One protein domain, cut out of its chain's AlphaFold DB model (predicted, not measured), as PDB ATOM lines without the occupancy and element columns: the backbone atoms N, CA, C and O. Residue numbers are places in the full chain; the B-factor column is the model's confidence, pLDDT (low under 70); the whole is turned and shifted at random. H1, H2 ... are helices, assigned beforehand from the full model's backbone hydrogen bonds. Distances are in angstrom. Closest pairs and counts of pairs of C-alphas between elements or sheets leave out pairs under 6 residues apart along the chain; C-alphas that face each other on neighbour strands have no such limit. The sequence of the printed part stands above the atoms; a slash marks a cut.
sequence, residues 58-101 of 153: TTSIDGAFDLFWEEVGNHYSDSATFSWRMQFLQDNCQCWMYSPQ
ATOM      1  N   THR A  58      -4.091   5.935  27.100       64.81
ATOM      2  CA  THR A  58      -5.370   6.538  26.678       64.81
ATOM      3  C   THR A  58      -5.404   6.851  25.183       64.81
ATOM      4  O   THR A  58      -6.471   7.093  24.627       64.81
ATOM      5  N   THR A  59      -4.237   6.889  24.537       70.81
ATOM      6  CA  THR A  59      -4.092   7.188  23.109       70.81
ATOM      7  C   THR A  59      -4.464   5.990  22.231       70.81
ATOM      8  O   THR A  59      -4.827   6.176  21.072       70.81
ATOM      9  N   SER A  60      -4.382   4.766  22.765       77.88
ATOM     10  CA  SER A  60      -4.827   3.557  22.071       77.88
ATOM     11  C   SER A  60      -6.319   3.333  22.302       77.88
ATOM     12  O   SER A  60      -6.821   3.558  23.403       77.88
ATOM     13  N   ILE A  61      -7.013   2.835  21.276       76.81
ATOM     14  CA  ILE A  61      -8.402   2.379  21.395       76.81
ATOM     15  C   ILE A  61      -8.511   1.335  22.514       76.81
ATOM     16  O   ILE A  61      -9.377   1.454  23.378       76.81
ATOM     17  N   ASP A  62      -7.595   0.367  22.542       75.75
ATOM     18  CA  ASP A  62      -7.631  -0.735  23.507       75.75
ATOM     19  C   ASP A  62      -7.474  -0.217  24.939       75.75
ATOM     20  O   ASP A  62      -8.292  -0.517  25.806       75.75
ATOM     21  N   GLY A  63      -6.504   0.673  25.167       77.19
ATOM     22  CA  GLY A  63      -6.280   1.252  26.490       77.19
ATOM     23  C   GLY A  63      -7.399   2.200  26.943       77.19
ATOM     24  O   GLY A  63      -7.708   2.262  28.134       77.19
ATOM     25  N   ALA A  64      -8.071   2.893  26.015       79.12
ATOM     26  CA  ALA A  64      -9.264   3.682  26.326       79.12
ATOM     27  C   ALA A  64     -10.449   2.796  26.754       79.12
ATOM     28  O   ALA A  64     -11.170   3.136  27.697       79.12
ATOM     29  N   PHE A  65     -10.640   1.647  26.102       80.00
ATOM     30  CA  PHE A  65     -11.687   0.698  26.475       80.00
ATOM     31  C   PHE A  65     -11.389  -0.036  27.787       80.00
ATOM     32  O   PHE A  65     -12.313  -0.227  28.581       80.00
ATOM     33  N   ASP A  66     -10.129  -0.376  28.062       78.00
ATOM     34  CA  ASP A  66      -9.719  -0.957  29.346       78.00
ATOM     35  C   ASP A  66     -10.032  -0.012  30.515       78.00
ATOM     36  O   ASP A  66     -10.576  -0.421  31.544       78.00
ATOM     37  N   LEU A  67      -9.754   1.286  30.341       80.94
ATOM     38  CA  LEU A  67     -10.114   2.314  31.320       80.94
ATOM     39  C   LEU A  67     -11.626   2.405  31.521       80.94
ATOM     40  O   LEU A  67     -12.096   2.386  32.660       80.94
ATOM     41  N   PHE A  68     -12.390   2.442  30.429       82.25
ATOM     42  CA  PHE A  68     -13.847   2.447  30.505       82.25
ATOM     43  C   PHE A  68     -14.375   1.222  31.271       82.25
ATOM     44  O   PHE A  68     -15.284   1.348  32.101       82.25
ATOM     45  N   TRP A  69     -13.840   0.027  30.994       76.88
ATOM     46  CA  TRP A  69     -14.323  -1.208  31.609       76.88
ATOM     47  C   TRP A  69     -14.147  -1.177  33.125       76.88
ATOM     48  O   TRP A  69     -15.055  -1.526  33.881       76.88
ATOM     49  N   GLU A  70     -12.996  -0.692  33.575       74.12
ATOM     50  CA  GLU A  70     -12.702  -0.571  34.992       74.12
ATOM     51  C   GLU A  70     -13.508   0.516  35.712       74.12
ATOM     52  O   GLU A  70     -13.728   0.386  36.918       74.12
ATOM     53  N   GLU A  71     -13.880   1.601  35.034       80.06
ATOM     54  CA  GLU A  71     -14.594   2.735  35.639       80.06
ATOM     55  C   GLU A  71     -16.110   2.557  35.638       80.06
ATOM     56  O   GLU A  71     -16.770   2.886  36.622       80.06
ATOM     57  N   VAL A  72     -16.665   2.052  34.537       82.06
ATOM     58  CA  VAL A  72     -18.113   2.006  34.299       82.06
ATOM     59  C   VAL A  72     -18.564   0.590  33.956       82.06
ATOM     60  O   VAL A  72     -19.585   0.132  34.466       82.06
ATOM     61  N   GLY A  73     -17.786  -0.132  33.138       73.38
ATOM     62  CA  GLY A  73     -18.117  -1.482  32.665       73.38
ATOM     63  C   GLY A  73     -18.425  -2.469  33.794       73.38
ATOM     64  O   GLY A  73     -19.432  -3.172  33.748       73.38
ATOM     65  N   ASN A  74     -17.618  -2.449  34.855       74.56
ATOM     66  CA  ASN A  74     -17.745  -3.348  36.004       74.56
ATOM     67  C   ASN A  74     -18.994  -3.096  36.880       74.56
ATOM     68  O   ASN A  74     -19.277  -3.871  37.791       74.56
ATOM     69  N   HIS A  75     -19.741  -2.016  36.632       76.31
ATOM     70  CA  HIS A  75     -20.971  -1.688  37.358       76.31
ATOM     71  C   HIS A  75     -22.251  -2.112  36.624       76.31
ATOM     72  O   HIS A  75     -23.340  -1.996  37.190       76.31
ATOM     73  N   TYR A  76     -22.153  -2.618  35.391       77.38
ATOM     74  CA  TYR A  76     -23.318  -3.099  34.653       77.38
ATOM     75  C   TYR A  76     -23.765  -4.484  35.132       77.38
ATOM     76  O   TYR A  76     -22.966  -5.402  35.294       77.38
ATOM     77  N   SER A  77     -25.076  -4.645  35.310       72.31
ATOM     78  CA  SER A  77     -25.700  -5.898  35.753       72.31
ATOM     79  C   SER A  77     -25.729  -6.996  34.682       72.31
ATOM     80  O   SER A  77     -25.907  -8.161  35.016       72.31
ATOM     81  N   ASP A  78     -25.576  -6.634  33.406       78.12
ATOM     82  CA  ASP A  78     -25.559  -7.557  32.266       78.12
ATOM     83  C   ASP A  78     -24.182  -7.536  31.594       78.12
ATOM     84  O   ASP A  78     -23.953  -6.872  30.580       78.12
ATOM     85  N   SER A  79     -23.232  -8.231  32.213       69.19
ATOM     86  CA  SER A  79     -21.838  -8.260  31.774       69.19
ATOM     87  C   SER A  79     -21.636  -9.019  30.457       69.19
ATOM     88  O   SER A  79     -20.746  -8.667  29.682       69.19
ATOM     89  N   ALA A  80     -22.473 -10.022  30.162       72.69
ATOM     90  CA  ALA A  80     -22.338 -10.873  28.979       72.69
ATOM     91  C   ALA A  80     -22.748 -10.146  27.690       72.69
ATOM     92  O   ALA A  80     -21.980 -10.112  26.726       72.69
ATOM     93  N   THR A  81     -23.921  -9.500  27.682       73.38
ATOM     94  CA  THR A  81     -24.373  -8.714  26.522       73.38
ATOM     95  C   THR A  81     -23.478  -7.497  26.302       73.38
ATOM     96  O   THR A  81     -23.231  -7.084  25.167       73.38
ATOM     97  N   PHE A  82     -22.984  -6.913  27.394       77.00
ATOM     98  CA  PHE A  82     -22.133  -5.735  27.345       77.00
ATOM     99  C   PHE A  82     -20.734  -6.047  26.787       77.00
ATOM    100  O   PHE A  82     -20.250  -5.307  25.931       77.00
ATOM    101  N   SER A  83     -20.138  -7.179  27.174       75.25
ATOM    102  CA  SER A  83     -18.843  -7.636  26.652       75.25
ATOM    103  C   SER A  83     -18.866  -7.857  25.132       75.25
ATOM    104  O   SER A  83     -18.017  -7.327  24.418       75.25
ATOM    105  N   TRP A  84     -19.898  -8.529  24.603       76.75
ATOM    106  CA  TRP A  84     -20.024  -8.743  23.154       76.75
ATOM    107  C   TRP A  84     -20.153  -7.429  22.365       76.75
ATOM    108  O   TRP A  84     -19.508  -7.254  21.331       76.75
ATOM    109  N   ARG A  85     -20.951  -6.474  22.866       79.31
ATOM    110  CA  ARG A  85     -21.093  -5.147  22.240       79.31
ATOM    111  C   ARG A  85     -19.781  -4.372  22.247       79.31
ATOM    112  O   ARG A  85     -19.490  -3.672  21.282       79.31
ATOM    113  N   MET A  86     -19.011  -4.496  23.325       80.50
ATOM    114  CA  MET A  86     -17.727  -3.822  23.453       80.50
ATOM    115  C   MET A  86     -16.696  -4.375  22.472       80.50
ATOM    116  O   MET A  86     -16.078  -3.600  21.746       80.50
ATOM    117  N   GLN A  87     -16.589  -5.704  22.389       83.06
ATOM    118  CA  GLN A  87     -15.705  -6.373  21.437       83.06
ATOM    119  C   GLN A  87     -16.031  -5.959  20.000       83.06
ATOM    120  O   GLN A  87     -15.154  -5.564  19.240       83.06
ATOM    121  N   PHE A  88     -17.319  -5.950  19.649       84.56
ATOM    122  CA  PHE A  88     -17.753  -5.527  18.323       84.56
ATOM    123  C   PHE A  88     -17.344  -4.080  18.001       84.56
ATOM    124  O   PHE A  88     -16.937  -3.787  16.876       84.56
ATOM    125  N   LEU A  89     -17.440  -3.157  18.964       84.25
ATOM    126  CA  LEU A  89     -17.010  -1.768  18.771       84.25
ATOM    127  C   LEU A  89     -15.491  -1.663  18.584       84.25
ATOM    128  O   LEU A  89     -15.050  -0.955  17.678       84.25
ATOM    129  N   GLN A  90     -14.707  -2.389  19.384       83.94
ATOM    130  CA  GLN A  90     -13.248  -2.446  19.257       83.94
ATOM    131  C   GLN A  90     -12.819  -2.942  17.872       83.94
ATOM    132  O   GLN A  90     -12.078  -2.241  17.179       83.94
ATOM    133  N   ASP A  91     -13.367  -4.077  17.429       80.50
ATOM    134  CA  ASP A  91     -13.036  -4.697  16.142       80.50
ATOM    135  C   ASP A  91     -13.311  -3.738  14.969       80.50
ATOM    136  O   ASP A  91     -12.498  -3.595  14.049       80.50
ATOM    137  N   ASN A  92     -14.440  -3.023  15.008       80.62
ATOM    138  CA  ASN A  92     -14.806  -2.080  13.952       80.62
ATOM    139  C   ASN A  92     -13.946  -0.808  13.972       80.62
ATOM    140  O   ASN A  92     -13.524  -0.345  12.911       80.62
ATOM    141  N   CYS A  93     -13.654  -0.244  15.146       77.88
ATOM    142  CA  CYS A  93     -12.820   0.955  15.259       77.88
ATOM    143  C   CYS A  93     -11.370   0.691  14.820       77.88
ATOM    144  O   CYS A  93     -10.791   1.505  14.096       77.88
ATOM    145  N   GLN A  94     -10.805  -0.462  15.183       74.94
ATOM    146  CA  GLN A  94      -9.473  -0.863  14.731       74.94
ATOM    147  C   GLN A  94      -9.432  -1.081  13.210       74.94
ATOM    148  O   GLN A  94      -8.533  -0.567  12.540       74.94
ATOM    149  N   CYS A  95     -10.438  -1.751  12.631       68.12
ATOM    150  CA  CYS A  95     -10.538  -1.920  11.177       68.12
ATOM    151  C   CYS A  95     -10.583  -0.582  10.417       68.12
ATOM    152  O   CYS A  95     -10.066  -0.490   9.303       68.12
ATOM    153  N   TRP A  96     -11.171   0.463  11.008       67.56
ATOM    154  CA  TRP A  96     -11.208   1.804  10.415       67.56
ATOM    155  C   TRP A  96      -9.858   2.530  10.485       67.56
ATOM    156  O   TRP A  96      -9.522   3.256   9.551       67.56
ATOM    157  N   MET A  97      -9.068   2.327  11.546       64.81
ATOM    158  CA  MET A  97      -7.749   2.958  11.695       64.81
ATOM    159  C   MET A  97      -6.654   2.303  10.844       64.81
ATOM    160  O   MET A  97      -5.787   3.005  10.329       64.81
ATOM    161  N   TYR A  98      -6.686   0.978  10.676       63.16
ATOM    162  CA  TYR A  98      -5.633   0.233   9.974       63.16
ATOM    163  C   TYR A  98      -5.843   0.095   8.463       63.16
ATOM    164  O   TYR A  98      -5.020  -0.538   7.810       63.16
ATOM    165  N   SER A  99      -6.901   0.670   7.883       50.69
ATOM    166  CA  SER A  99      -7.142   0.608   6.436       50.69
ATOM    167  C   SER A  99      -6.367   1.716   5.699       50.69
ATOM    168  O   SER A  99      -6.788   2.879   5.722       50.69
ATOM    169  N   PRO A 100      -5.249   1.411   5.008       51.97
ATOM    170  CA  PRO A 100      -4.539   2.384   4.198       51.97
ATOM    171  C   PRO A 100      -5.219   2.397   2.824       51.97
ATOM    172  O   PRO A 100      -5.073   1.465   2.044       51.97
ATOM    173  N   GLN A 101      -5.933   3.481   2.529       48.00
ATOM    174  CA  GLN A 101      -6.665   3.770   1.286       48.00
ATOM    175  C   GLN A 101      -8.135   3.326   1.210       48.00
ATOM    176  O   GLN A 101      -8.486   2.165   1.050       48.00
TER     177      GLN A 101
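AT A GLANCE: This is residues 58 to 101 of the 153 residues of an uncharacterized protein of Pseudovibrio sp. Tun.PSC04-5.I4 (UniProt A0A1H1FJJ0). A flat helical hairpin: the long helix H2 and the shorter H1 lie side by side and run opposite ways, joined by a loop whose residues 75 to 78 stick out at one end. H2 makes most of the length, and residues 98 to 101 run on past it at the other end. The printed part has 44 residues with two named helices, H1 then H2, and no named strand; the class is all helix. It is loose, with a radius of gyration of the C-alphas of 11.9 A, and spans 41 by 21 by 7 A.

IN THESE COORDINATES: H2, residues 79 to 97, is 27.0 A long and ends at C-alpha 97 (-7.749, 2.958, 11.695). H1, residues 61 to 71, is 15.5 A long and begins at C-alpha 61 (-8.402, 2.379, 21.395).

HOW THE PARTS SIT: H2 touches H1 with residues 90 to 94 alone; the closest C-alphas, of Ile 61 and Gln 90, are 7.2 A apart. This helical hairpin has a shallow tilt of 24 degrees, opposite ways. In H1 and H2 every O i to N i+4 pair is within hydrogen-bond range.

THE WHOLE: The C-alphas farthest apart, of Ser 77 and Gln 101, are 40.5 A apart. The printed part has no cut, and the link from H1 to H2 is short. Confidence is under 70 at residues 58, 79 and 95 to 101.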